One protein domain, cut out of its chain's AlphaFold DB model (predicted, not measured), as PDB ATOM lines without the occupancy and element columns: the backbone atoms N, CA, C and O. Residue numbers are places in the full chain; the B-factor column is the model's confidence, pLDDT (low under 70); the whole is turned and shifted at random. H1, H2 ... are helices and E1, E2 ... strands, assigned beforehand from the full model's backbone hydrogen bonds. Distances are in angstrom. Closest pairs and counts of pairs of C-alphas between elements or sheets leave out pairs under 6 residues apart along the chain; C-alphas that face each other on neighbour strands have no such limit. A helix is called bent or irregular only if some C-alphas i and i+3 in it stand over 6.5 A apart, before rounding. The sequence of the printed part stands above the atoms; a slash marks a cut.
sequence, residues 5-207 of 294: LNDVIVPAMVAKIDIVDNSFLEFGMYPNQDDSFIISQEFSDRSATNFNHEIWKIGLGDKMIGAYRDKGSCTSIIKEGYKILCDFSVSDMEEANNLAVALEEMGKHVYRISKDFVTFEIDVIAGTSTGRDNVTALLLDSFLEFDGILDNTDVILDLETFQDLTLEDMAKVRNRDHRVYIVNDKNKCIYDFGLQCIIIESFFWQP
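This is residues 5 to 207 of the 294 residues of an uncharacterized protein of Fusobacterium necrophorum subsp. funduliforme 1_1_36S (UniProt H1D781). A closed barrel of six strands, E1, E10, E2, E6, E5 and E12 round the ring, runs out through the sharply bent E12 into a wing of E11, E7, E9 and E8. H3 covers E9, H4 crosses E12 outside the barrel with H6 beside it, and H5 and the E3-E4 hairpin lie far out. The printed part has 203 residues, with six named helices and twelve named strands in the order E1 H1 E2 H2 E3 E4 E5 E6 E7 H3 E8 E9 E10 H4 H5 H6 E11 E12. The barrel is mixed, the class mixed, helices and strands; the whole is compact, radius of gyration of the C-alphas 16.8 A, spans 44 by 37 by 36 A.

E1, residues 9 to 16, is parallel to E10, residues 124 to 127 (N 126 and O 15, 2.9 A), and antiparallel to E12, residues 189 to 206 (N 12 and O 201, 2.8 A). H1, residues 22 to 27, is outside the barrel, over none of its strands, and only just irregular: C-alphas 23 and 26 are 6.9 A apart. E2, residues 36 to 40, is antiparallel to E10 (N 38 and O 125, 2.8 A) and parallel to E6, residues 71 to 78 (N 37 and O 73, 2.8 A). H2, residues 41 to 46, runs across E10 at 81 degrees on the local plane, only just not over E2, with 2 C-alphas there. E3, residues 49 to 51, and E4, residues 54 to 56, form a hairpin (N 49 and O 56, 2.9 A). E5, residues 63 to 66, is antiparallel to E12 (N 65 and O 204, 2.8 A) and forms a hairpin with E6 (N 64 and O 72, 2.9 A). E7, residues 82 to 89, has on one side E9, residues 117 to 121 (N 88 and O 118, 2.9 A), on the other E11, residues 177 to 184 (N 85 and O 181, 2.9 A). H3, residues 93 to 105, is over E9 and along it, 1 degrees on the local plane, height over the sheet 9.0 A; the closest C-alphas, of Ala 96 and Val 118, are 6.0 A apart. E8, residues 110 to 113, forms a hairpin with E9 (N 111 and O 119, 2.8 A). H4, residues 135 to 151, is across E12 at 67 degrees on the local plane; the closest C-alphas, of Ser 142 and Ile 200, are 5.4 A apart. With residues 149 to 151 alone it touches H3 at a steep tilt of 66 degrees, opposite ways; the closest C-alphas, of Glu 95 and Leu 150, are 4.7 A apart. H5, residues 159 to 164, is apart from H4. H6, residues 167 to 173, touches residues 136 to 143 of H4 alone, the same way at a shallow tilt of 19 degrees; the closest C-alphas, of Leu 140 and Leu 167, are 6.2 A apart. E11 and E12 form a hairpin (N 180 and O 194, 3.0 A), and E12 bends by 100 degrees at residue 195. Every O i to N i+4 pair is within hydrogen-bond range in H2, H3, H4, H5 and H6; H1 has 0 of 2, and 2 of 3 O i to N i+3 pairs.

E1 begins at C-alpha 9 (335.726, 393.633, 213.383), and E12, 32.7 A long, ends at C-alpha 206 (328.362, 393.683, 204.970). H4 spans 24.2 A, E11 23.0 A, E7 22.2 A.

The two C-alphas farthest apart, of His 53 and Lys 172, are 50.6 A apart. The printed part has no cut and no long link. Mean pLDDT of the printed part is 78.4; 54 residues are under 70, among them residues 27 to 35, 49 to 56 and 127 to 137.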
ATOM      1  N   LEU A   5     337.666 401.278 214.131       31.92
ATOM      2  CA  LEU A   5     338.189 399.983 213.671       31.92
ATOM      3  C   LEU A   5     337.815 398.815 214.602       31.92
ATOM      4  O   LEU A   5     337.556 397.718 214.114       31.92
ATOM      5  N   ASN A   6     337.707 399.060 215.914       35.16
ATOM      6  CA  ASN A   6     337.250 398.059 216.886       35.16
ATOM      7  C   ASN A   6     335.723 397.855 216.851       35.16
ATOM      8  O   ASN A   6     335.238 396.916 217.470       35.16
ATOM      9  N   ASP A   7     334.971 398.709 216.144       45.12
ATOM     10  CA  ASP A   7     333.502 398.656 216.066       45.12
ATOM     11  C   ASP A   7     332.990 397.899 214.814       45.12
ATOM     12  O   ASP A   7     331.780 397.817 214.600       45.12
ATOM     13  N   VAL A   8     333.889 397.374 213.965       50.09
ATOM     14  CA  VAL A   8     333.540 396.709 212.685       50.09
ATOM     15  C   VAL A   8     334.078 395.282 212.584       50.09
ATOM     16  O   VAL A   8     333.478 394.452 211.899       50.09
ATOM     17  N   ILE A   9     335.185 394.987 213.270       64.00
ATOM     18  CA  ILE A   9     335.726 393.633 213.383       64.00
ATOM     19  C   ILE A   9     335.146 392.986 214.630       64.00
ATOM     20  O   ILE A   9     335.350 393.478 215.737       64.00
ATOM     21  N   VAL A  10     334.457 391.865 214.451       71.94
ATOM     22  CA  VAL A  10     333.858 391.121 215.554       71.94
ATOM     23  C   VAL A  10     334.608 389.799 215.720       71.94
ATOM     24  O   VAL A  10     334.440 388.911 214.877       71.94
ATOM     25  N   PRO A  11     335.436 389.642 216.769       77.12
ATOM     26  CA  PRO A  11     336.019 388.349 217.090       77.12
ATOM     27  C   PRO A  11     334.905 387.380 217.482       77.12
ATOM     28  O   PRO A  11     333.966 387.740 218.203       77.12
ATOM     29  N   ALA A  12     335.012 386.155 216.984       82.81
ATOM     30  CA  ALA A  12     334.034 385.110 217.192       82.81
ATOM     31  C   ALA A  12     334.719 383.759 217.377       82.81
ATOM     32  O   ALA A  12     335.695 383.435 216.704       82.81
ATOM     33  N   MET A  13     334.126 382.936 218.233       87.00
ATOM     34  CA  MET A  13     334.373 381.498 218.218       87.00
ATOM     35  C   MET A  13     333.340 380.834 217.321       87.00
ATOM     36  O   MET A  13     332.149 381.151 217.408       87.00
ATOM     37  N   VAL A  14     333.806 379.928 216.467       84.56
ATOM     38  CA  VAL A  14     333.013 379.309 215.413       84.56
ATOM     39  C   VAL A  14     333.103 377.797 215.499       84.56
ATOM     40  O   VAL A  14     334.197 377.243 215.512       84.56
ATOM     41  N   ALA A  15     331.956 377.122 215.495       86.75
ATOM     42  CA  ALA A  15     331.902 375.677 215.298       86.75
ATOM     43  C   ALA A  15     331.787 375.361 213.806       86.75
ATOM     44  O   ALA A  15     330.907 375.905 213.133       86.75
ATOM     45  N   LYS A  16     332.650 374.476 213.298       80.19
ATOM     46  CA  LYS A  16     332.560 373.958 211.929       80.19
ATOM     47  C   LYS A  16     331.610 372.762 211.896       80.19
ATOM     48  O   LYS A  16     332.017 371.671 212.268       80.19
ATOM     49  N   ILE A  17     330.372 372.976 211.452       77.00
ATOM     50  CA  ILE A  17     329.308 371.962 211.486       77.00
ATOM     51  C   ILE A  17     328.664 371.806 210.108       77.00
ATOM     52  O   ILE A  17     328.117 372.763 209.560       77.00
ATOM     53  N   ASP A  18     328.621 370.577 209.599       71.12
ATOM     54  CA  ASP A  18     327.833 370.242 208.414       71.12
ATOM     55  C   ASP A  18     326.370 369.997 208.817       71.12
ATOM     56  O   ASP A  18     326.017 368.959 209.382       71.12
ATOM     57  N   ILE A  19     325.494 370.968 208.547       66.00
ATOM     58  CA  ILE A  19     324.062 370.863 208.858       66.00
ATOM     59  C   ILE A  19     323.312 370.349 207.628       66.00
ATOM     60  O   ILE A  19     323.169 371.048 206.625       66.00
ATOM     61  N   VAL A  20     322.804 369.117 207.717       61.84
ATOM     62  CA  VAL A  20     322.259 368.394 206.555       61.84
ATOM     63  C   VAL A  20     320.741 368.187 206.600       61.84
ATOM     64  O   VAL A  20     320.163 367.790 205.589       61.84
ATOM     65  N   ASP A  21     320.075 368.460 207.728       67.31
ATOM     66  CA  ASP A  21     318.645 368.190 207.902       67.31
ATOM     67  C   ASP A  21     317.823 369.410 208.360       67.31
ATOM     68  O   ASP A  21     318.345 370.422 208.819       67.31
ATOM     69  N   ASN A  22     316.499 369.303 208.205       70.44
ATOM     70  CA  ASN A  22     315.531 370.359 208.514       70.44
ATOM     71  C   ASN A  22     315.096 370.388 209.989       70.44
ATOM     72  O   ASN A  22     314.172 371.136 210.322       70.44
ATOM     73  N   SER A  23     315.704 369.580 210.869       67.12
ATOM     74  CA  SER A  23     315.303 369.518 212.284       67.12
ATOM     75  C   SER A  23     315.474 370.864 212.991       67.12
ATOM     76  O   SER A  23     314.748 371.168 213.927       67.12
ATOM     77  N   PHE A  24     316.347 371.725 212.469       68.94
ATOM     78  CA  PHE A  24     316.691 373.001 213.079       68.94
ATOM     79  C   PHE A  24     315.765 374.170 212.721       68.94
ATOM     80  O   PHE A  24     315.881 375.251 213.308       68.94
ATOM     81  N   LEU A  25     314.805 373.970 211.812       69.94
ATOM     82  CA  LEU A  25     313.835 375.012 211.453       69.94
ATOM     83  C   LEU A  25     313.063 375.515 212.680       69.94
ATOM     84  O   LEU A  25     312.726 376.698 212.757       69.94
ATOM     85  N   GLU A  26     312.819 374.643 213.663       71.50
ATOM     86  CA  GLU A  26     312.142 375.006 214.912       71.50
ATOM     87  C   GLU A  26     312.960 375.961 215.801       71.50
ATOM     88  O   GLU A  26     312.384 376.719 216.582       71.50
ATOM     89  N   PHE A  27     314.285 375.997 215.620       66.94
ATOM     90  CA  PHE A  27     315.203 376.930 216.282       66.94
ATOM     91  C   PHE A  27     315.439 378.207 215.456       66.94
ATOM     92  O   PHE A  27     316.246 379.053 215.834       66.94
ATOM     93  N   GLY A  28     314.743 378.367 214.321       63.47
ATOM     94  CA  GLY A  28     314.969 379.470 213.383       63.47
ATOM     95  C   GLY A  28     316.248 379.318 212.556       63.47
ATOM     96  O   GLY A  28     316.717 380.303 211.986       63.47
ATOM     97  N   MET A  29     316.796 378.100 212.500       68.56
ATOM     98  CA  MET A  29     317.963 377.741 211.706       68.56
ATOM     99  C   MET A  29     317.520 377.143 210.369       68.56
ATOM    100  O   MET A  29     316.819 376.134 210.313       68.56
ATOM    101  N   TYR A  30     317.936 377.771 209.282       63.25
ATOM    102  CA  TYR A  30     317.633 377.387 207.916       63.25
ATOM    103  C   TYR A  30     318.874 376.710 207.332       63.25
ATOM    104  O   TYR A  30     319.837 377.410 206.998       63.25
ATOM    105  N   PRO A  31     318.884 375.369 207.227       55.06
ATOM    106  CA  PRO A  31     320.000 374.653 206.631       55.06
ATOM    107  C   PRO A  31     320.128 375.077 205.166       55.06
ATOM    108  O   PRO A  31     319.222 374.880 204.356       55.06
ATOM    109  N   ASN A  32     321.256 375.684 204.820       56.88
ATOM    110  CA  ASN A  32     321.710 375.781 203.444       56.88
ATOM    111  C   ASN A  32     323.170 375.333 203.432       56.88
ATOM    112  O   ASN A  32     323.935 375.714 204.314       56.88
ATOM    113  N   GLN A  33     323.508 374.447 202.500       55.53
ATOM    114  CA  GLN A  33     324.622 373.511 202.679       55.53
ATOM    115  C   GLN A  33     326.008 374.087 202.358       55.53
ATOM    116  O   GLN A  33     326.989 373.416 202.636       55.53
ATOM    117  N   ASP A  34     326.109 375.330 201.875       61.56
ATOM    118  CA  ASP A  34     327.392 375.976 201.578       61.56
ATOM    119  C   ASP A  34     327.411 377.438 202.064       61.56
ATOM    120  O   ASP A  34     326.405 378.153 201.973       61.56
ATOM    121  N   ASP A  35     328.564 377.878 202.580       66.94
ATOM    122  CA  ASP A  35     328.904 379.264 202.947       66.94
ATOM    123  C   ASP A  35     327.814 379.991 203.757       66.94
ATOM    124  O   ASP A  35     327.382 381.110 203.436       66.94
ATOM    125  N   SER A  36     327.334 379.329 204.808       75.25
ATOM    126  CA  SER A  36     326.209 379.795 205.617       75.25
ATOM    127  C   SER A  36     326.602 379.951 207.085       75.25
ATOM    128  O   SER A  36     327.195 379.063 207.697       75.25
ATOM    129  N   PHE A  37     326.247 381.101 207.653       80.12
ATOM    130  CA  PHE A  37     326.444 381.432 209.057       80.12
ATOM    131  C   PHE A  37     325.112 381.420 209.792       80.12
ATOM    132  O   PHE A  37     324.125 382.020 209.353       80.12
ATOM    133  N   ILE A  38     325.121 380.770 210.945       82.19
ATOM    134  CA  ILE A  38     324.044 380.781 211.918       82.19
ATOM    135  C   ILE A  38     324.605 381.459 213.157       82.19
ATOM    136  O   ILE A  38     325.513 380.941 213.797       82.19
ATOM    137  N   ILE A  39     324.092 382.634 213.490       83.38
ATOM    138  CA  ILE A  39     324.644 383.437 214.585       83.38
ATOM    139  C   ILE A  39     323.699 383.455 215.782       83.38
ATOM    140  O   ILE A  39     322.483 383.302 215.635       83.38
ATOM    141  N   SER A  40     324.253 383.653 216.973       83.62
ATOM    142  CA  SER A  40     323.456 383.943 218.166       83.62
ATOM    143  C   SER A  40     322.874 385.362 218.109       83.62
ATOM    144  O   SER A  40     323.424 386.261 217.459       83.62
ATOM    145  N   GLN A  41     321.761 385.592 218.814       83.06
ATOM    146  CA  GLN A  41     321.258 386.950 219.042       83.06
ATOM    147  C   GLN A  41     322.298 387.811 219.776       83.06
ATOM    148  O   GLN A  41     322.451 388.982 219.437       83.06
ATOM    149  N   GLU A  42     323.060 387.225 220.705       81.75
ATOM    150  CA  GLU A  42     324.138 387.917 221.421       81.75
ATOM    151  C   GLU A  42     325.217 388.432 220.461       81.75
ATOM    152  O   GLU A  42     325.617 389.592 220.552       81.75
ATOM    153  N   PHE A  43     325.633 387.625 219.482       83.62
ATOM    154  CA  PHE A  43     326.574 388.065 218.455       83.62
ATOM    155  C   PHE A  43     326.001 389.199 217.593       83.62
ATOM    156  O   PHE A  43     326.683 390.197 217.357       83.62
ATOM    157  N   SER A  44     324.736 389.093 217.165       83.19
ATOM    158  CA  SER A  44     324.051 390.173 216.432       83.19
ATOM    159  C   SER A  44     323.998 391.469 217.258       83.19
ATOM    160  O   SER A  44     324.264 392.551 216.734       83.19
ATOM    161  N   ASP A  45     323.746 391.378 218.564       81.94
ATOM    162  CA  ASP A  45     323.706 392.537 219.457       81.94
ATOM    163  C   ASP A  45     325.093 393.135 219.723       81.94
ATOM    164  O   ASP A  45     325.235 394.359 219.708       81.94
ATOM    165  N   ARG A  46     326.122 392.299 219.902       79.12
ATOM    166  CA  ARG A  46     327.530 392.719 220.021       79.12
ATOM    167  C   ARG A  46     328.046 393.387 218.750       79.12
ATOM    168  O   ARG A  46     328.860 394.298 218.835       79.12
ATOM    169  N   SER A  47     327.550 392.967 217.589       73.62
ATOM    170  CA  SER A  47     327.899 393.554 216.291       73.62
ATOM    171  C   SER A  47     327.196 394.886 215.993       73.62
ATOM    172  O   SER A  47     327.306 395.404 214.883       73.62
ATOM    173  N   ALA A  48     326.419 395.429 216.938       72.00
ATOM    174  CA  ALA A  48     325.638 396.632 216.707       72.00
ATOM    175  C   ALA A  48     326.523 397.875 216.504       72.00
ATOM    176  O   ALA A  48     327.196 398.333 217.427       72.00
ATOM    177  N   THR A  49     326.432 398.495 215.328       62.91
ATOM    178  CA  THR A  49     327.177 399.713 214.978       62.91
ATOM    179  C   THR A  49     326.222 400.901 214.831       62.91
ATOM    180  O   THR A  49     325.112 400.773 214.314       62.91
ATOM    181  N   ASN A  50     326.637 402.087 215.283       53.56
ATOM    182  CA  ASN A  50     325.885 403.322 215.059       53.56
ATOM    183  C   ASN A  50     326.311 403.955 213.730       53.56
ATOM    184  O   ASN A  50     327.458 404.377 213.593       53.56
ATOM    185  N   PHE A  51     325.387 404.045 212.779       49.78
ATOM    186  CA  PHE A  51     325.608 404.657 211.476       49.78
ATOM    187  C   PHE A  51     324.477 405.642 211.178       49.78
ATOM    188  O   PHE A  51     323.304 405.283 211.231       49.78
ATOM    189  N   ASN A  52     324.818 406.904 210.890       48.81
ATOM    190  CA  ASN A  52     323.852 407.982 210.630       48.81
ATOM    191  C   ASN A  52     322.741 408.124 211.694       48.81
ATOM    192  O   ASN A  52     321.585 408.373 211.361       48.81
ATOM    193  N   HIS A  53     323.093 408.004 212.980       52.81
ATOM    194  CA  HIS A  53     322.158 408.054 214.116       52.81
ATOM    195  C   HIS A  53     321.157 406.890 214.190       52.81
ATOM    196  O   HIS A  53     320.248 406.919 215.023       52.81
ATOM    197  N   GLU A  54     321.348 405.848 213.385       49.69
ATOM    198  CA  GLU A  54     320.607 404.594 213.451       49.69
ATOM    199  C   GLU A  54     321.519 403.481 213.977       49.69
ATOM    200  O   GLU A  54     322.724 403.462 213.718       49.69
ATOM    201  N   ILE A  55     320.953 402.551 214.748       64.56
ATOM    202  CA  ILE A  55     321.675 401.358 215.200       64.56
ATOM    203  C   ILE A  55     321.449 400.262 214.166       64.56
ATOM    204  O   ILE A  55     320.318 399.825 213.952       64.56
ATOM    205  N   TRP A  56     322.538 399.812 213.559       66.25
ATOM    206  CA  TRP A  56     322.567 398.735 212.585       66.25
ATOM    207  C   TRP A  56     323.088 397.467 213.252       66.25
ATOM    208  O   TRP A  56     324.044 397.526 214.016       66.25
ATOM    209  N   LYS A  57     322.448 396.331 212.974       75.25
ATOM    210  CA  LYS A  57     322.826 395.007 213.485       75.25
ATOM    211  C   LYS A  57     322.861 394.009 212.340       75.25
ATOM    212  O   LYS A  57     322.091 394.168 211.388       75.25
ATOM    213  N   ILE A  58     323.666 392.958 212.486       76.81
ATOM    214  CA  ILE A  58     323.648 391.831 211.552       76.81
ATOM    215  C   ILE A  58     322.245 391.221 211.505       76.81
ATOM    216  O   ILE A  58     321.674 390.835 212.529       76.81
ATOM    217  N   GLY A  59     321.713 391.119 210.294       77.50
ATOM    218  CA  GLY A  59     320.422 390.554 209.946       77.50
ATOM    219  C   GLY A  59     320.525 389.374 208.978       77.50
ATOM    220  O   GLY A  59     321.582 389.029 208.445       77.50
ATOM    221  N   LEU A  60     319.377 388.741 208.730       79.62
ATOM    222  CA  LEU A  60     319.266 387.654 207.757       79.62
ATOM    223  C   LEU A  60     319.594 388.143 206.339       79.62
ATOM    224  O   LEU A  60     319.079 389.163 205.882       79.62
ATOM    225  N   GLY A  61     320.399 387.364 205.619       74.50
ATOM    226  CA  GLY A  61     320.831 387.635 204.247       74.50
ATOM    227  C   GLY A  61     322.092 388.489 204.138       74.50
ATOM    228  O   GLY A  61     322.668 388.583 203.049       74.50
ATOM    229  N   ASP A  62     322.550 389.066 205.243       75.25
ATOM    230  CA  ASP A  62     323.794 389.813 205.274       75.25
ATOM    231  C   ASP A  62     325.010 388.921 205.039       75.25
ATOM    232  O   ASP A  62     324.958 387.711 205.259       75.25
ATOM    233  N   LYS A  63     326.117 389.516 204.588       75.44
ATOM    234  CA  LYS A  63     327.364 388.788 204.357       75.44
ATOM    235  C   LYS A  63     328.323 388.987 205.518       75.44
ATOM    236  O   LYS A  63     328.589 390.117 205.908       75.44
ATOM    237  N   MET A  64     328.853 387.890 206.034       76.19
ATOM    238  CA  MET A  64     329.994 387.892 206.941       76.19
ATOM    239  C   MET A  64     331.231 387.465 206.161       76.19
ATOM    240  O   MET A  64     331.172 386.541 205.346       76.19
ATOM    241  N   ILE A  65     332.330 388.169 206.387       71.69
ATOM    242  CA  ILE A  65     333.617 387.975 205.727       71.69
ATOM    243  C   ILE A  65     334.629 387.726 206.838       71.69
ATOM    244  O   ILE A  65     334.833 388.602 207.677       71.69
ATOM    245  N   GLY A  66     335.210 386.529 206.882       68.69
ATOM    246  CA  GLY A  66     336.293 386.248 207.820       68.69
ATOM    247  C   GLY A  66     337.534 387.039 207.425       68.69
ATOM    248  O   GLY A  66     337.819 387.183 206.236       68.69
ATOM    249  N   ALA A  67     338.275 387.560 208.399       61.34
ATOM    250  CA  ALA A  67     339.524 388.280 208.159       61.34
ATOM    251  C   ALA A  67     340.539 387.424 207.383       61.34
ATOM    252  O   ALA A  67     341.358 387.961 206.640       61.34
ATOM    253  N   TYR A  68     340.435 386.098 207.515       55.91
ATOM    254  CA  TYR A  68     341.365 385.138 206.940       55.91
ATOM    255  C   TYR A  68     340.715 384.168 205.932       55.91
ATOM    256  O   TYR A  68     341.407 383.274 205.442       55.91
ATOM    257  N   ARG A  69     339.415 384.304 205.589       58.41
ATOM    258  CA  ARG A  69     338.712 383.325 204.724       58.41
ATOM    259  C   ARG A  69     337.495 383.836 203.932       58.41
ATOM    260  O   ARG A  69     337.103 384.999 204.008       58.41
ATOM    261  N   ASP A  70     336.868 382.898 203.204       54.81
ATOM    262  CA  ASP A  70     335.687 383.096 202.358       54.81
ATOM    263  C   ASP A  70     334.446 383.666 203.082       54.81
ATOM    264  O   ASP A  70     334.218 383.543 204.291       54.81
ATOM    265  N   LYS A  71     333.623 384.316 202.266       67.94
ATOM    266  CA  LYS A  71     332.396 385.018 202.629       67.94
ATOM    267  C   LYS A  71     331.225 384.048 202.738       67.94
ATOM    268  O   LYS A  71     331.022 383.194 201.885       67.94
ATOM    269  N   GLY A  72     330.342 384.294 203.687       73.62
ATOM    270  CA  GLY A  72     329.110 383.525 203.839       73.62
ATOM    271  C   GLY A  72     327.929 384.416 204.161       73.62
ATOM    272  O   GLY A  72     328.090 385.564 204.569       73.62
ATOM    273  N   SER A  73     326.721 383.920 203.913       76.19
ATOM    274  CA  SER A  73     325.505 384.634 204.309       76.19
ATOM    275  C   SER A  73     325.085 384.251 205.716       76.19
ATOM    276  O   SER A  73     325.050 383.069 206.031       76.19
ATOM    277  N   CYS A  74     324.663 385.228 206.518       81.50
ATOM    278  CA  CYS A  74     323.842 384.963 207.690       81.50
ATOM    279  C   CYS A  74     322.508 384.385 207.210       81.50
ATOM    280  O   CYS A  74     321.663 385.095 206.659       81.50
ATOM    281  N   THR A  75     322.334 383.077 207.343       79.31
ATOM    282  CA  THR A  75     321.096 382.396 206.957       79.31
ATOM    283  C   THR A  75     320.147 382.278 208.131       79.31
ATOM    284  O   THR A  75     318.973 381.967 207.933       79.31
ATOM    285  N   SER A  76     320.620 382.497 209.362       80.19
ATOM    286  CA  SER A  76     319.834 382.292 210.578       80.19
ATOM    287  C   SER A  76     320.370 383.068 211.769       80.19
ATOM    288  O   SER A  76     321.578 383.201 211.944       80.19
ATOM    289  N   ILE A  77     319.445 383.518 212.617       83.12
ATOM    290  CA  ILE A  77     319.744 384.118 213.916       83.12
ATOM    291  C   ILE A  77     318.970 383.324 214.963       83.12
ATOM    292  O   ILE A  77     317.735 383.286 214.926       83.12
ATOM    293  N   ILE A  78     319.694 382.680 215.872       82.31
ATOM    294  CA  ILE A  78     319.107 381.944 216.990       82.31
ATOM    295  C   ILE A  78     318.594 382.963 218.003       82.31
ATOM    296  O   ILE A  78     319.356 383.761 218.548       82.31
ATOM    297  N   LYS A  79     317.272 382.963 218.188       79.50
ATOM    298  CA  LYS A  79     316.541 383.953 218.986       79.50
ATOM    299  C   LYS A  79     316.667 383.703 220.486       79.50
ATOM    300  O   LYS A  79     316.955 382.591 220.926       79.50
ATOM    301  N   GLU A  80     316.315 384.739 221.248       69.62
ATOM    302  CA  GLU A  80     316.048 384.664 222.687       69.62
ATOM    303  C   GLU A  80     315.152 383.453 223.004       69.62
ATOM    304  O   GLU A  80     314.088 383.282 222.402       69.62
ATOM    305  N   GLY A  81     315.615 382.580 223.900       81.50
ATOM    306  CA  GLY A  81     314.985 381.282 224.168       81.50
ATOM    307  C   GLY A  81     315.956 380.102 224.111       81.50
ATOM    308  O   GLY A  81     315.735 379.057 224.737       81.50
ATOM    309  N   TYR A  82     317.020 380.266 223.322       86.62
ATOM    310  CA  TYR A  82     317.993 379.227 223.023       86.62
ATOM    311  C   TYR A  82     319.414 379.760 223.123       86.62
ATOM    312  O   TYR A  82     319.683 380.900 222.753       86.62
ATOM    313  N   LYS A  83     320.321 378.907 223.593       88.50
ATOM    314  CA  LYS A  83     321.754 379.195 223.671       88.50
ATOM    315  C   LYS A  83     322.539 378.064 223.058       88.50
ATOM    316  O   LYS A  83     322.170 376.898 223.215       88.50
ATOM    317  N   ILE A  84     323.632 378.418 222.405       88.69
ATOM    318  CA  ILE A  84     324.567 377.456 221.849       88.69
ATOM    319  C   ILE A  84     325.747 377.400 222.799       88.69
ATOM    320  O   ILE A  84     326.426 378.402 223.017       88.69
ATOM    321  N   LEU A  85     325.980 376.231 223.371       93.44
ATOM    322  CA  LEU A  85     327.050 376.020 224.326       93.44
ATOM    323  C   LEU A  85     328.125 375.127 223.721       93.44
ATOM    324  O   LEU A  85     327.833 374.222 222.938       93.44
ATOM    325  N   CYS A  86     329.361 375.395 224.120       95.31
ATOM    326  CA  CYS A  86     330.516 374.553 223.870       95.31
ATOM    327  C   CYS A  86     331.024 374.020 225.212       95.31
ATOM    328  O   CYS A  86     331.313 374.817 226.101       95.31
ATOM    329  N   ASP A  87     331.138 372.697 225.347       97.00
ATOM    330  CA  ASP A  87     331.977 372.068 226.369       97.00
ATOM    331  C   ASP A  87     333.378 371.891 225.766       97.00
ATOM    332  O   ASP A  87     333.678 370.879 225.117       97.00
ATOM    333  N   PHE A  88     334.227 372.898 225.956       96.38
ATOM    334  CA  PHE A  88     335.596 372.898 225.456       96.38
ATOM    335  C   PHE A  88     336.465 372.024 226.349       96.38
ATOM    336  O   PHE A  88     336.592 372.282 227.545       96.38
ATOM    337  N   SER A  89     337.027 370.964 225.774       95.62
ATOM    338  CA  SER A  89     337.828 369.978 226.501       95.62
ATOM    339  C   SER A  89     339.184 370.550 226.889       95.62
ATOM    340  O   SER A  89     339.873 371.120 226.049       95.62
ATOM    341  N   VAL A  90     339.575 370.338 228.140       95.62
ATOM    342  CA  VAL A  90     340.874 370.746 228.694       95.62
ATOM    343  C   VAL A  90     341.491 369.582 229.465       95.62
ATOM    344  O   VAL A  90     340.801 368.616 229.799       95.62
ATOM    345  N   SER A  91     342.794 369.650 229.714       94.50
ATOM    346  CA  SER A  91     343.564 368.541 230.292       94.50
ATOM    347  C   SER A  91     343.603 368.578 231.819       94.50
ATOM    348  O   SER A  91     343.713 367.531 232.466       94.50
ATOM    349  N   ASP A  92     343.516 369.775 232.400       95.75
ATOM    350  CA  ASP A  92     343.534 369.997 233.839       95.75
ATOM    351  C   ASP A  92     342.872 371.331 234.240       95.75
ATOM    352  O   ASP A  92     342.285 372.054 233.434       95.75
ATOM    353  N   MET A  93     342.918 371.636 235.541       97.44
ATOM    354  CA  MET A  93     342.346 372.867 236.093       97.44
ATOM    355  C   MET A  93     343.126 374.132 235.726       97.44
ATOM    356  O   MET A  93     342.544 375.209 235.805       97.44
ATOM    357  N   GLU A  94     344.417 374.038 235.413       97.38
ATOM    358  CA  GLU A  94     345.223 375.205 235.047       97.38
ATOM    359  C   GLU A  94     344.791 375.700 233.667       97.38
ATOM    360  O   GLU A  94     344.348 376.842 233.548       97.38
ATOM    361  N   GLU A  95     344.735 374.794 232.687       96.38
ATOM    362  CA  GLU A  95     344.182 375.065 231.355       96.38
ATOM    363  C   GLU A  95     342.745 375.601 231.428       96.38
ATOM    364  O   GLU A  95     342.396 376.580 230.765       96.38
ATOM    365  N   ALA A  96     341.906 374.996 232.279       97.19
ATOM    366  CA  ALA A  96     340.524 375.429 232.471       97.19
ATOM    367  C   ALA A  96     340.423 376.889 232.943       97.19
ATOM    368  O   ALA A  96     339.549 377.632 232.496       97.19
ATOM    369  N   ASN A  97     341.301 377.294 233.864       97.38
ATOM    370  CA  ASN A  97     341.317 378.655 234.392       97.38
ATOM    371  C   ASN A  97     341.866 379.646 233.362       97.38
ATOM    372  O   ASN A  97     341.287 380.720 233.213       97.38
ATOM    373  N   ASN A  98     342.925 379.284 232.632       96.81
ATOM    374  CA  ASN A  98     343.506 380.143 231.597       96.81
ATOM    375  C   ASN A  98     342.484 380.436 230.489       96.81
ATOM    376  O   ASN A  98     342.241 381.595 230.150       96.81
ATOM    377  N   LEU A  99     341.790 379.396 230.012       95.94
ATOM    378  CA  LEU A  99     340.716 379.550 229.035       95.94
ATOM    379  C   LEU A  99     339.561 380.405 229.576       95.94
ATOM    380  O   LEU A  99     339.032 381.244 228.851       95.94
ATOM    381  N   ALA A 100     339.161 380.217 230.837       95.62
ATOM    382  CA  ALA A 100     338.090 381.011 231.437       95.62
ATOM    383  C   ALA A 100     338.437 382.508 231.507       95.62
ATOM    384  O   ALA A 100     337.581 383.334 231.198       95.62
ATOM    385  N   VAL A 101     339.683 382.852 231.849       94.31
ATOM    386  CA  VAL A 101     340.161 384.245 231.853       94.31
ATOM    387  C   VAL A 101     340.110 384.837 230.445       94.31
ATOM    388  O   VAL A 101     339.507 385.892 230.258       94.31
ATOM    389  N   ALA A 102     340.649 384.135 229.444       91.75
ATOM    390  CA  ALA A 102     340.617 384.598 228.055       91.75
ATOM    391  C   ALA A 102     339.176 384.792 227.542       91.75
ATOM    392  O   ALA A 102     338.858 385.793 226.901       91.75
ATOM    393  N   LEU A 103     338.266 383.871 227.878       91.19
ATOM    394  CA  LEU A 103     336.844 383.984 227.553       91.19
ATOM    395  C   LEU A 103     336.217 385.240 228.175       91.19
ATOM    396  O   LEU A 103     335.528 385.987 227.479       91.19
ATOM    397  N   GLU A 104     336.459 385.502 229.458       88.19
ATOM    398  CA  GLU A 104     335.950 386.704 230.129       88.19
ATOM    399  C   GLU A 104     336.493 387.995 229.491       88.19
ATOM    400  O   GLU A 104     335.730 388.941 229.286       88.19
ATOM    401  N   GLU A 105     337.771 388.022 229.099       85.00
ATOM    402  CA  GLU A 105     338.391 389.148 228.383       85.00
ATOM    403  C   GLU A 105     337.785 389.370 226.987       85.00
ATOM    404  O   GLU A 105     337.608 390.511 226.558       85.00
ATOM    405  N   MET A 106     337.362 388.295 226.312       78.25
ATOM    406  CA  MET A 106     336.578 388.341 225.067       78.25
ATOM    407  C   MET A 106     335.093 388.701 225.289       78.25
ATOM    408  O   MET A 106     334.290 388.703 224.342       78.25
ATOM    409  N   GLY A 107     334.700 388.982 226.534       78.62
ATOM    410  CA  GLY A 107     333.328 389.296 226.916       78.62
ATOM    411  C   GLY A 107     332.387 388.100 226.799       78.62
ATOM    412  O   GLY A 107     331.217 388.283 226.470       78.62
ATOM    413  N   LYS A 108     332.893 386.879 227.005       84.81
ATOM    414  CA  LYS A 108     332.117 385.638 226.951       84.81
ATOM    415  C   LYS A 108     331.644 385.209 228.324       84.81
ATOM    416  O   LYS A 108     332.380 385.256 229.305       84.81
ATOM    417  N   HIS A 109     330.420 384.693 228.377       86.31
ATOM    418  CA  HIS A 109     329.914 384.077 229.593       86.31
ATOM    419  C   HIS A 109     330.431 382.639 229.738       86.31
ATOM    420  O   HIS A 109     330.078 381.747 228.963       86.31
ATOM    421  N   VAL A 110     331.188 382.399 230.812       92.75
ATOM    422  CA  VAL A 110     331.559 381.058 231.279       92.75
ATOM    423  C   VAL A 110     330.487 380.529 232.235       92.75
ATOM    424  O   VAL A 110     330.192 381.147 233.256       92.75
ATOM    425  N   TYR A 111     329.866 379.398 231.909       92.88
ATOM    426  CA  TYR A 111     328.807 378.785 232.721       92.88
ATOM    427  C   TYR A 111     329.354 377.780 233.730       92.88
ATOM    428  O   TYR A 111     328.784 377.600 234.808       92.88
ATOM    429  N   ARG A 112     330.431 377.081 233.365       95.62
ATOM    430  CA  ARG A 112     331.019 376.038 234.202       95.62
ATOM    431  C   ARG A 112     332.501 375.887 233.911       95.62
ATOM    432  O   ARG A 112     332.902 375.836 232.758       95.62
ATOM    433  N   ILE A 113     333.274 375.724 234.977       96.56
ATOM    434  CA  ILE A 113     334.693 375.383 234.924       96.56
ATOM    435  C   ILE A 113     334.859 374.029 235.606       96.56
ATOM    436  O   ILE A 113     334.292 373.775 236.676       96.56
ATOM    437  N   SER A 114     335.597 373.131 234.970       95.75
ATOM    438  CA  SER A 114     335.974 371.842 235.528       95.75
ATOM    439  C   SER A 114     337.351 371.439 235.018       95.75
ATOM    440  O   SER A 114     337.839 371.996 234.044       95.75
ATOM    441  N   LYS A 115     337.946 370.428 235.650       94.19
ATOM    442  CA  LYS A 115     339.264 369.913 235.265       94.19
ATOM    443  C   LYS A 115     339.297 369.251 233.881       94.19
ATOM    444  O   LYS A 115     340.379 368.976 233.395       94.19
ATOM    445  N   ASP A 116     338.131 368.916 233.328       95.31
ATOM    446  CA  ASP A 116     338.005 368.158 232.079       95.31
ATOM    447  C   ASP A 116     337.416 369.028 230.948       95.31
ATOM    448  O   ASP A 116     337.553 368.707 229.768       95.31
ATOM    449  N   PHE A 117     336.717 370.119 231.291       96.44
ATOM    450  CA  PHE A 117     336.113 371.038 230.323       96.44
ATOM    451  C   PHE A 117     335.729 372.399 230.918       96.44
ATOM    452  O   PHE A 117     335.431 372.511 232.115       96.44
ATOM    453  N   VAL A 118     335.614 373.394 230.037       97.75
ATOM    454  CA  VAL A 118     334.999 374.704 230.287       97.75
ATOM    455  C   VAL A 118     333.750 374.843 229.415       97.75
ATOM    456  O   VAL A 118     333.819 374.679 228.200       97.75
ATOM    457  N   THR A 119     332.603 375.139 230.031       97.19
ATOM    458  CA  THR A 119     331.338 375.373 229.318       97.19
ATOM    459  C   THR A 119     331.114 376.866 229.121       97.19
ATOM    460  O   THR A 119     331.000 377.599 230.108       97.19
ATOM    461  N   PHE A 120     330.964 377.313 227.877       94.00
ATOM    462  CA  PHE A 120     330.687 378.713 227.535       94.00
ATOM    463  C   PHE A 120     329.758 378.840 226.320       94.00
ATOM    464  O   PHE A 120     329.501 377.862 225.618       94.00
ATOM    465  N   GLU A 121     329.237 380.044 226.083       91.00
ATOM    466  CA  GLU A 121     328.395 380.350 224.920       91.00
ATOM    467  C   GLU A 121     329.219 380.746 223.693       91.00
ATOM    468  O   GLU A 121     330.080 381.630 223.746       91.00
ATOM    469  N   ILE A 122     328.952 380.086 222.566       88.56
ATOM    470  CA  ILE A 122     329.640 380.332 221.297       88.56
ATOM    471  C   ILE A 122     328.925 381.425 220.490       88.56
ATOM    472  O   ILE A 122     327.700 381.517 220.492       88.56
ATOM    473  N   ASP A 123     329.696 382.275 219.806       84.50
ATOM    474  CA  ASP A 123     329.144 383.438 219.093       84.50
ATOM    475  C   ASP A 123     328.443 383.040 217.792       84.50
ATOM    476  O   ASP A 123     327.345 383.518 217.483       84.50
ATOM    477  N   VAL A 124     329.105 382.169 217.026       83.50
ATOM    478  CA  VAL A 124     328.746 381.820 215.655       83.50
ATOM    479  C   VAL A 124     328.798 380.300 215.485       83.50
ATOM    480  O   VAL A 124     329.738 379.633 215.907       83.50
ATOM    481  N   ILE A 125     327.805 379.737 214.807       81.44
ATOM    482  CA  ILE A 125     327.844 378.379 214.257       81.44
ATOM    483  C   ILE A 125     327.983 378.504 212.737       81.44
ATOM    484  O   ILE A 125     327.145 379.136 212.093       81.44
ATOM    485  N   ALA A 126     329.007 377.901 212.132       74.81
ATOM    486  CA  ALA A 126     329.215 377.973 210.686       74.81
ATOM    487  C   ALA A 126     329.091 376.609 209.999       74.81
ATOM    488  O   ALA A 126     329.697 375.628 210.426       74.81
ATOM    489  N   GLY A 127     328.386 376.596 208.865       65.31
ATOM    490  CA  GLY A 127     328.505 375.568 207.832       65.31
ATOM    491  C   GLY A 127     329.487 376.056 206.775       65.31
ATOM    492  O   GLY A 127     329.140 376.883 205.929       65.31
ATOM    493  N   THR A 128     330.747 375.639 206.873       54.66
ATOM    494  CA  THR A 128     331.804 376.115 205.969       54.66
ATOM    495  C   THR A 128     331.844 375.259 204.711       54.66
ATOM    496  O   THR A 128     332.052 374.053 204.842       54.66
ATOM    497  N   SER A 129     331.766 375.846 203.508       49.66
ATOM    498  CA  SER A 129     332.226 375.101 202.333       49.66
ATOM    499  C   SER A 129     333.755 375.023 202.391       49.66
ATOM    500  O   SER A 129     334.456 376.013 202.598       49.66
ATOM    501  N   THR A 130     334.304 373.819 202.275       44.66
ATOM    502  CA  THR A 130     335.756 373.574 202.333       44.66
ATOM    503  C   THR A 130     336.448 373.843 200.992       44.66
ATOM    504  O   THR A 130     337.544 373.342 200.753       44.66
ATOM    505  N   GLY A 131     335.782 374.538 200.064       40.16
ATOM    506  CA  GLY A 131     336.101 374.471 198.637       40.16
ATOM    507  C   GLY A 131     336.946 375.612 198.076       40.16
ATOM    508  O   GLY A 131     337.475 375.455 196.974       40.16
ATOM    509  N   ARG A 132     337.052 376.760 198.757       47.12
ATOM    510  CA  ARG A 132     337.707 377.959 198.209       47.12
ATOM    511  C   ARG A 132     338.501 378.693 199.296       47.12
ATOM    512  O   ARG A 132     337.935 379.394 200.119       47.12
ATOM    513  N   ASP A 133     339.816 378.505 199.247       48.44
ATOM    514  CA  ASP A 133     340.871 379.317 199.867       48.44
ATOM    515  C   ASP A 133     341.113 379.194 201.399       48.44
ATOM    516  O   ASP A 133     340.225 379.305 202.238       48.44
ATOM    517  N   ASN A 134     342.386 378.942 201.747       55.94
ATOM    518  CA  ASN A 134     343.085 379.114 203.039       55.94
ATOM    519  C   ASN A 134     342.512 378.531 204.349       55.94
ATOM    520  O   ASN A 134     343.065 378.807 205.414       55.94
ATOM    521  N   VAL A 135     341.518 377.637 204.299       62.47
ATOM    522  CA  VAL A 135     340.980 376.932 205.489       62.47
ATOM    523  C   VAL A 135     342.079 376.305 206.364       62.47
ATOM    524  O   VAL A 135     341.979 376.324 207.587       62.47
ATOM    525  N   THR A 136     343.146 375.785 205.752       68.50
ATOM    526  CA  THR A 136     344.276 375.177 206.467       68.50
ATOM    527  C   THR A 136     345.062 376.177 207.312       68.50
ATOM    528  O   THR A 136     345.350 375.884 208.467       68.50
ATOM    529  N   ALA A 137     345.379 377.356 206.771       68.44
ATOM    530  CA  ALA A 137     346.146 378.371 207.493       68.44
ATOM    531  C   ALA A 137     345.346 378.944 208.671       68.44
ATOM    532  O   ALA A 137     345.886 379.084 209.759       68.44
ATOM    533  N   LEU A 138     344.043 379.182 208.477       72.12
ATOM    534  CA  LEU A 138     343.143 379.619 209.548       72.12
ATOM    535  C   LEU A 138     343.040 378.584 210.676       72.12
ATOM    536  O   LEU A 138     343.076 378.939 211.850       72.12
ATOM    537  N   LEU A 139     342.898 377.301 210.329       77.44
ATOM    538  CA  LEU A 139     342.853 376.232 211.330       77.44
ATOM    539  C   LEU A 139     344.162 376.154 212.122       77.44
ATOM    540  O   LEU A 139     344.117 375.998 213.337       77.44
ATOM    541  N   LEU A 140     345.309 376.288 211.451       77.62
ATOM    542  CA  LEU A 140     346.616 376.308 212.109       77.62
ATOM    543  C   LEU A 140     346.750 377.489 213.071       77.62
ATOM    544  O   LEU A 140     347.109 377.278 214.225       77.62
ATOM    545  N   ASP A 141     346.422 378.697 212.613       77.69
ATOM    546  CA  ASP A 141     346.495 379.918 213.418       77.69
ATOM    547  C   ASP A 141     345.598 379.817 214.658       77.69
ATOM    548  O   ASP A 141     346.055 379.985 215.786       77.69
ATOM    549  N   SER A 142     344.348 379.384 214.476       84.75
ATOM    550  CA  SER A 142     343.431 379.190 215.598       84.75
ATOM    551  C   SER A 142     343.896 378.103 216.572       84.75
ATOM    552  O   SER A 142     343.654 378.233 217.772       84.75
ATOM    553  N   PHE A 143     344.516 377.017 216.099       86.81
ATOM    554  CA  PHE A 143     345.040 375.974 216.986       86.81
ATOM    555  C   PHE A 143     346.223 376.473 217.806       86.81
ATOM    556  O   PHE A 143     346.296 376.170 218.994       86.81
ATOM    557  N   LEU A 144     347.113 377.246 217.187       85.31
ATOM    558  CA  LEU A 144     348.217 377.895 217.878       85.31
ATOM    559  C   LEU A 144     347.699 378.874 218.934       85.31
ATOM    560  O   LEU A 144     348.140 378.815 220.075       85.31
ATOM    561  N   GLU A 145     346.727 379.721 218.591       86.50
ATOM    562  CA  GLU A 145     346.139 380.678 219.532       86.50
ATOM    563  C   GLU A 145     345.507 379.975 220.742       86.50
ATOM    564  O   GLU A 145     345.776 380.350 221.883       86.50
ATOM    565  N   PHE A 146     344.736 378.903 220.522       89.94
ATOM    566  CA  PHE A 146     344.192 378.111 221.627       89.94
ATOM    567  C   PHE A 146     345.283 377.462 222.478       89.94
ATOM    568  O   PHE A 146     345.170 377.488 223.700       89.94
ATOM    569  N   ASP A 147     346.329 376.903 221.869       89.88
ATOM    570  CA  ASP A 147     347.438 376.304 222.616       89.88
ATOM    571  C   ASP A 147     348.142 377.362 223.478       89.88
ATOM    572  O   ASP A 147     348.363 377.134 224.664       89.88
ATOM    573  N   GLY A 148     348.386 378.554 222.925       90.38
ATOM    574  CA  GLY A 148     348.933 379.690 223.663       90.38
ATOM    575  C   GLY A 148     348.051 380.137 224.830       90.38
ATOM    576  O   GLY A 148     348.560 380.354 225.928       90.38
ATOM    577  N   ILE A 149     346.730 380.214 224.631       91.75
ATOM    578  CA  ILE A 149     345.768 380.525 225.702       91.75
ATOM    579  C   ILE A 149     345.826 379.466 226.804       91.75
ATOM    580  O   ILE A 149     345.920 379.809 227.980       91.75
ATOM    581  N   LEU A 150     345.763 378.182 226.443       93.19
ATOM    582  CA  LEU A 150     345.717 377.080 227.407       93.19
ATOM    583  C   LEU A 150     347.015 376.980 228.210       93.19
ATOM    584  O   LEU A 150     346.958 376.818 229.430       93.19
ATOM    585  N   ASP A 151     348.158 377.152 227.549       91.94
ATOM    586  CA  ASP A 151     349.483 377.104 228.171       91.94
ATOM    587  C   ASP A 151     349.862 378.440 228.848       91.94
ATOM    588  O   ASP A 151     350.870 378.515 229.555       91.94
ATOM    589  N   ASN A 152     349.045 379.488 228.673       89.94
ATOM    590  CA  ASN A 152     349.299 380.862 229.113       89.94
ATOM    591  C   ASN A 152     350.666 381.386 228.631       89.94
ATOM    592  O   ASN A 152     351.479 381.917 229.397       89.94
ATOM    593  N   THR A 153     350.924 381.200 227.338       86.25
ATOM    594  CA  THR A 153     352.159 381.602 226.662       86.25
ATOM    595  C   THR A 153     351.867 382.353 225.375       86.25
ATOM    596  O   THR A 153     350.970 381.979 224.621       86.25
ATOM    597  N   ASP A 154     352.700 383.345 225.065       77.50
ATOM    598  CA  ASP A 154     352.705 383.952 223.739       77.50
ATOM    599  C   ASP A 154     353.259 382.952 222.717       77.50
ATOM    600  O   ASP A 154     354.380 382.450 222.858       77.50
ATOM    601  N   VAL A 155     352.499 382.687 221.655       69.75
ATOM    602  CA  VAL A 155     352.999 381.892 220.533       69.75
ATOM    603  C   VAL A 155     353.893 382.771 219.670       69.75
ATOM    604  O   VAL A 155     353.427 383.608 218.901       69.75
ATOM    605  N   ILE A 156     355.202 382.574 219.798       68.12
ATOM    606  CA  ILE A 156     356.203 383.237 218.963       68.12
ATOM    607  C   ILE A 156     356.903 382.160 218.142       68.12
ATOM    608  O   ILE A 156     357.778 381.457 218.644       68.12
ATOM    609  N   LEU A 157     356.505 382.034 216.877       67.06
ATOM    610  CA  LEU A 157     357.153 381.156 215.906       67.06
ATOM    611  C   LEU A 157     357.978 381.990 214.929       67.06
ATOM    612  O   LEU A 157     357.543 383.052 214.478       67.06
ATOM    613  N   ASP A 158     359.170 381.508 214.585       68.25
ATOM    614  CA  ASP A 158     359.867 382.025 213.412       68.25
ATOM    615  C   ASP A 158     359.184 381.537 212.123       68.25
ATOM    616  O   ASP A 158     358.411 380.575 212.108       68.25
ATOM    617  N   LEU A 159     359.439 382.253 211.027       63.22
ATOM    618  CA  LEU A 159     358.781 382.003 209.745       63.22
ATOM    619  C   LEU A 159     359.056 380.588 209.213       63.22
ATOM    620  O   LEU A 159     358.183 380.005 208.580       63.22
ATOM    621  N   GLU A 160     360.250 380.051 209.464       71.50
ATOM    622  CA  GLU A 160     360.659 378.717 209.013       71.50
ATOM    623  C   GLU A 160     359.856 377.637 209.752       71.50
ATOM    624  O   GLU A 160     359.232 376.788 209.120       71.50
ATOM    625  N   THR A 161     359.739 377.754 211.077       70.06
ATOM    626  CA  THR A 161     358.935 376.849 211.910       70.06
ATOM    627  C   THR A 161     357.450 376.919 211.557       70.06
ATOM    628  O   THR A 161     356.777 375.891 211.522       70.06
ATOM    629  N   PHE A 162     356.922 378.114 211.273       70.94
ATOM    630  CA  PHE A 162     355.526 378.271 210.864       70.94
ATOM    631  C   PHE A 162     355.242 377.630 209.497       70.94
ATOM    632  O   PHE A 162     354.195 377.012 209.316       70.94
ATOM    633  N   GLN A 163     356.167 377.751 208.537       70.62
ATOM    634  CA  GLN A 163     356.014 377.186 207.190       70.62
ATOM    635  C   GLN A 163     356.032 375.654 207.165       70.62
ATOM    636  O   GLN A 163     355.368 375.060 206.315       70.62
ATOM    637  N   ASP A 164     356.755 375.033 208.095       76.88
ATOM    638  CA  ASP A 164     356.856 373.575 208.204       76.88
ATOM    639  C   ASP A 164     355.728 372.945 209.044       76.88
ATOM    640  O   ASP A 164     355.597 371.719 209.090       76.88
ATOM    641  N   LEU A 165     354.894 373.757 209.704       77.69
ATOM    642  CA  LEU A 165     353.827 373.281 210.579       77.69
ATOM    643  C   LEU A 165     352.643 372.720 209.773       77.69
ATOM    644  O   LEU A 165     352.091 373.382 208.891       77.69
ATOM    645  N   THR A 166     352.196 371.508 210.113       82.62
ATOM    646  CA  THR A 166     351.033 370.865 209.477       82.62
ATOM    647  C   THR A 166     349.854 370.713 210.437       82.62
ATOM    648  O   THR A 166     350.015 370.690 211.661       82.62
ATOM    649  N   LEU A 167     348.634 370.583 209.895       79.94
ATOM    650  CA  LEU A 167     347.441 370.342 210.720       79.94
ATOM    651  C   LEU A 167     347.528 368.998 211.437       79.94
ATOM    652  O   LEU A 167     347.080 368.869 212.573       79.94
ATOM    653  N   GLU A 168     348.119 368.001 210.784       84.25
ATOM    654  CA  GLU A 168     348.355 366.680 211.344       84.25
ATOM    655  C   GLU A 168     349.283 366.736 212.556       84.25
ATOM    656  O   GLU A 168     349.110 365.947 213.484       84.25
ATOM    657  N   ASP A 169     350.258 367.643 212.567       82.50
ATOM    658  CA  ASP A 169     351.127 367.833 213.723       82.50
ATOM    659  C   ASP A 169     350.361 368.482 214.871       82.50
ATOM    660  O   ASP A 169     350.361 367.932 215.973       82.50
ATOM    661  N   MET A 170     349.592 369.539 214.598       83.19
ATOM    662  CA  MET A 170     348.752 370.197 215.607       83.19
ATOM    663  C   MET A 170     347.665 369.278 216.182       83.19
ATOM    664  O   MET A 170     347.362 369.348 217.377       83.19
ATOM    665  N   ALA A 171     347.104 368.380 215.370       82.56
ATOM    666  CA  ALA A 171     346.105 367.399 215.795       82.56
ATOM    667  C   ALA A 171     346.678 366.293 216.702       82.56
ATOM    668  O   ALA A 171     345.930 365.669 217.451       82.56
ATOM    669  N   LYS A 172     347.996 366.035 216.662       83.44
ATOM    670  CA  LYS A 172     348.657 365.080 217.576       83.44
ATOM    671  C   LYS A 172     348.933 365.679 218.951       83.44
ATOM    672  O   LYS A 172     349.104 364.917 219.899       83.44
ATOM    673  N   VAL A 173     349.017 367.007 219.054       83.62
ATOM    674  CA  VAL A 173     349.327 367.690 220.318       83.62
ATOM    675  C   VAL A 173     348.140 367.597 221.271       83.62
ATOM    676  O   VAL A 173     348.302 367.196 222.422       83.62
ATOM    677  N   ARG A 174     346.939 367.949 220.794       85.06
ATOM    678  CA  ARG A 174     345.731 368.080 221.621       85.06
ATOM    679  C   ARG A 174     344.475 367.680 220.857       85.06
ATOM    680  O   ARG A 174     344.436 367.716 219.629       85.06
ATOM    681  N   ASN A 175     343.430 367.336 221.610       86.75
ATOM    682  CA  ASN A 175     342.096 367.157 221.050       86.75
ATOM    683  C   ASN A 175     341.568 368.503 220.527       86.75
ATOM    684  O   ASN A 175     341.546 369.478 221.275       86.75
ATOM    685  N   ARG A 176     341.136 368.534 219.264       88.94
ATOM    686  CA  ARG A 176     340.629 369.741 218.585       88.94
ATOM    687  C   ARG A 176     339.108 369.760 218.445       88.94
ATOM    688  O   ARG A 176     338.548 370.776 218.044       88.94
ATOM    689  N   ASP A 177     338.449 368.649 218.780       91.50
ATOM    690  CA  ASP A 177     337.002 368.527 218.685       91.50
ATOM    691  C   ASP A 177     336.350 368.642 220.065       91.50
ATOM    692  O   ASP A 177     336.672 367.919 221.012       91.50
ATOM    693  N   HIS A 178     335.380 369.542 220.168       94.50
ATOM    694  CA  HIS A 178     334.710 369.913 221.407       94.50
ATOM    695  C   HIS A 178     333.204 369.751 221.262       94.50
ATOM    696  O   HIS A 178     332.655 369.866 220.167       94.50
ATOM    697  N   ARG A 179     332.505 369.446 222.354       95.56
ATOM    698  CA  ARG A 179     331.075 369.153 222.255       95.56
ATOM    699  C   ARG A 179     330.279 370.445 222.116       95.56
ATOM    700  O   ARG A 179     330.333 371.289 223.005       95.56
ATOM    701  N   VAL A 180     329.479 370.556 221.059       92.75
ATOM    702  CA  VAL A 180     328.606 371.714 220.813       92.75
ATOM    703  C   VAL A 180     327.150 371.287 220.884       92.75
ATOM    704  O   VAL A 180     326.763 370.267 220.319       92.75
ATOM    705  N   TYR A 181     326.314 372.060 221.570       92.00
ATOM    706  CA  TYR A 181     324.907 371.712 221.762       92.00
ATOM    707  C   TYR A 181     324.028 372.945 221.976       92.00
ATOM    708  O   TYR A 181     324.499 374.015 222.360       92.00
ATOM    709  N   ILE A 182     322.728 372.789 221.735       88.62
ATOM    710  CA  ILE A 182     321.717 373.818 221.975       88.62
ATOM    711  C   ILE A 182     320.974 373.490 223.265       88.62
ATOM    712  O   ILE A 182     320.500 372.365 223.466       88.62
ATOM    713  N   VAL A 183     320.816 374.494 224.122       91.44
ATOM    714  CA  VAL A 183     319.925 374.445 225.285       91.44
ATOM    715  C   VAL A 183     318.788 375.442 225.145       91.44
ATOM    716  O   VAL A 183     318.922 376.458 224.472       91.44
ATOM    717  N   ASN A 184     317.669 375.159 225.805       90.00
ATOM    718  CA  ASN A 184     316.599 376.138 225.995       90.00
ATOM    719  C   ASN A 184     316.787 376.952 227.289       90.00
ATOM    720  O   ASN A 184     317.661 376.650 228.101       90.00
ATOM    721  N   ASP A 185     315.882 377.898 227.550       87.12
ATOM    722  CA  ASP A 185     315.846 378.731 228.770       87.12
ATOM    723  C   ASP A 185     315.854 377.970 230.105       87.12
ATOM    724  O   ASP A 185     316.134 378.538 231.160       87.12
ATOM    725  N   LYS A 186     315.519 376.677 230.095       88.75
ATOM    726  CA  LYS A 186     315.550 375.812 231.284       88.75
ATOM    727  C   LYS A 186     316.871 375.052 231.415       88.75
ATOM    728  O   LYS A 186     316.937 374.105 232.196       88.75
ATOM    729  N   ASN A 187     317.887 375.411 230.628       87.44
ATOM    730  CA  ASN A 187     319.161 374.704 230.484       87.44
ATOM    731  C   ASN A 187     319.004 373.226 230.091       87.44
ATOM    732  O   ASN A 187     319.880 372.401 230.354       87.44
ATOM    733  N   LYS A 188     317.879 372.857 229.465       91.44
ATOM    734  CA  LYS A 188     317.697 371.509 228.927       91.44
ATOM    735  C   LYS A 188     318.348 371.458 227.551       91.44
ATOM    736  O   LYS A 188     317.957 372.236 226.686       91.44
ATOM    737  N   CYS A 189     319.269 370.516 227.346       91.94
ATOM    738  CA  CYS A 189     319.788 370.200 226.016       91.94
ATOM    739  C   CYS A 189     318.647 369.689 225.124       91.94
ATOM    740  O   CYS A 189     317.937 368.744 225.487       91.94
ATOM    741  N   ILE A 190     318.439 370.370 224.003       88.75
ATOM    742  CA  ILE A 190     317.397 370.056 223.018       88.75
ATOM    743  C   ILE A 190     317.985 369.517 221.718       88.75
ATOM    744  O   ILE A 190     317.297 368.791 221.010       88.75
ATOM    745  N   TYR A 191     319.249 369.834 221.443       87.19
ATOM    746  CA  TYR A 191     319.987 369.318 220.304       87.19
ATOM    747  C   TYR A 191     321.470 369.216 220.655       87.19
ATOM    748  O   TYR A 191     322.003 370.111 221.304       87.19
ATOM    749  N   ASP A 192     322.134 368.152 220.216       90.00
ATOM    750  CA  ASP A 192     323.561 367.919 220.434       90.00
ATOM    751  C   ASP A 192     324.231 367.711 219.075       90.00
ATOM    752  O   ASP A 192     323.912 366.756 218.365       90.00
ATOM    753  N   PHE A 193     325.128 368.620 218.697       85.50
ATOM    754  CA  PHE A 193     325.905 368.496 217.465       85.50
ATOM    755  C   PHE A 193     327.039 367.475 217.610       85.50
ATOM    756  O   PHE A 193     327.673 367.124 216.620       85.50
ATOM    757  N   GLY A 194     327.303 366.976 218.818       90.69
ATOM    758  CA  GLY A 194     328.442 366.117 219.093       90.69
ATOM    759  C   GLY A 194     329.747 366.904 219.099       90.69
ATOM    760  O   GLY A 194     329.770 368.095 219.404       90.69
ATOM    761  N   LEU A 195     330.840 366.204 218.800       92.69
ATOM    762  CA  LEU A 195     332.187 366.765 218.784       92.69
ATOM    763  C   LEU A 195     332.425 367.527 217.478       92.69
ATOM    764  O   LEU A 195     332.229 366.975 216.399       92.69
ATOM    765  N   GLN A 196     332.814 368.791 217.602       90.19
ATOM    766  CA  GLN A 196     333.002 369.733 216.507       90.19
ATOM    767  C   GLN A 196     334.303 370.503 216.708       90.19
ATOM    768  O   GLN A 196     334.616 370.923 217.824       90.19
ATOM    769  N   CYS A 197     335.023 370.748 215.619       88.06
ATOM    770  CA  CYS A 197     336.186 371.622 215.645       88.06
ATOM    771  C   CYS A 197     335.732 373.063 215.905       88.06
ATOM    772  O   CYS A 197     334.888 373.599 215.173       88.06
ATOM    773  N   ILE A 198     336.309 373.684 216.934       89.00
ATOM    774  CA  ILE A 198     336.110 375.103 217.235       89.00
ATOM    775  C   ILE A 198     337.304 375.884 216.712       89.00
ATOM    776  O   ILE A 198     338.444 375.465 216.893       89.00
ATOM    777  N   ILE A 199     337.033 377.015 216.074       85.88
ATOM    778  CA  ILE A 199     338.053 377.956 215.617       85.88
ATOM    779  C   ILE A 199     337.757 379.362 216.131       85.88
ATOM    780  O   ILE A 199     336.596 379.712 216.355       85.88
ATOM    781  N   ILE A 200     338.797 380.169 216.286       83.06
ATOM    782  CA  ILE A 200     338.712 381.612 216.491       83.06
ATOM    783  C   ILE A 200     338.831 382.277 215.125       83.06
ATOM    784  O   ILE A 200     339.694 381.935 214.319       83.06
ATOM    785  N   GLU A 201     337.933 383.215 214.844       78.25
ATOM    786  CA  GLU A 201     338.019 384.041 213.651       78.25
ATOM    787  C   GLU A 201     337.448 385.435 213.909       78.25
ATOM    788  O   GLU A 201     336.462 385.620 214.620       78.25
ATOM    789  N   SER A 202     338.066 386.433 213.290       76.44
ATOM    790  CA  SER A 202     337.566 387.802 213.271       76.44
ATOM    791  C   SER A 202     336.704 388.034 212.035       76.44
ATOM    792  O   SER A 202     337.156 387.780 210.921       76.44
ATOM    793  N   PHE A 203     335.481 388.539 212.205       74.00
ATOM    794  CA  PHE A 203     334.562 388.799 211.095       74.00
ATOM    795  C   PHE A 203     334.349 390.282 210.828       74.00
ATOM    796  O   PHE A 203     334.154 391.077 211.741       74.00
ATOM    797  N   PHE A 204     334.261 390.608 209.545       69.94
ATOM    798  CA  PHE A 204     333.667 391.829 209.025       69.94
ATOM    799  C   PHE A 204     332.259 391.527 208.513       69.94
ATOM    800  O   PHE A 204     331.995 390.451 207.971       69.94
ATOM    801  N   TRP A 205     331.355 392.491 208.626       70.94
ATOM    802  CA  TRP A 205     329.976 392.340 208.175       70.94
ATOM    803  C   TRP A 205     329.607 393.359 207.093       70.94
ATOM    804  O   TRP A 205     329.913 394.544 207.194       70.94
ATOM    805  N   GLN A 206     328.911 392.885 206.058       66.44
ATOM    806  CA  GLN A 206     328.362 393.683 204.970       66.44
ATOM    807  C   GLN A 206     326.820 393.569 204.933       66.44
ATOM    808  O   GLN A 206     326.293 392.477 204.669       66.44
ATOM    809  N   PRO A 207     326.083 394.685 205.115       61.34
ATOM    810  CA  PRO A 207     324.621 394.698 205.102       61.34
ATOM    811  C   PRO A 207     323.996 394.311 203.751       61.34
ATOM    812  O   PRO A 207     324.497 394.631 202.669       61.34
TER     813      PRO A 207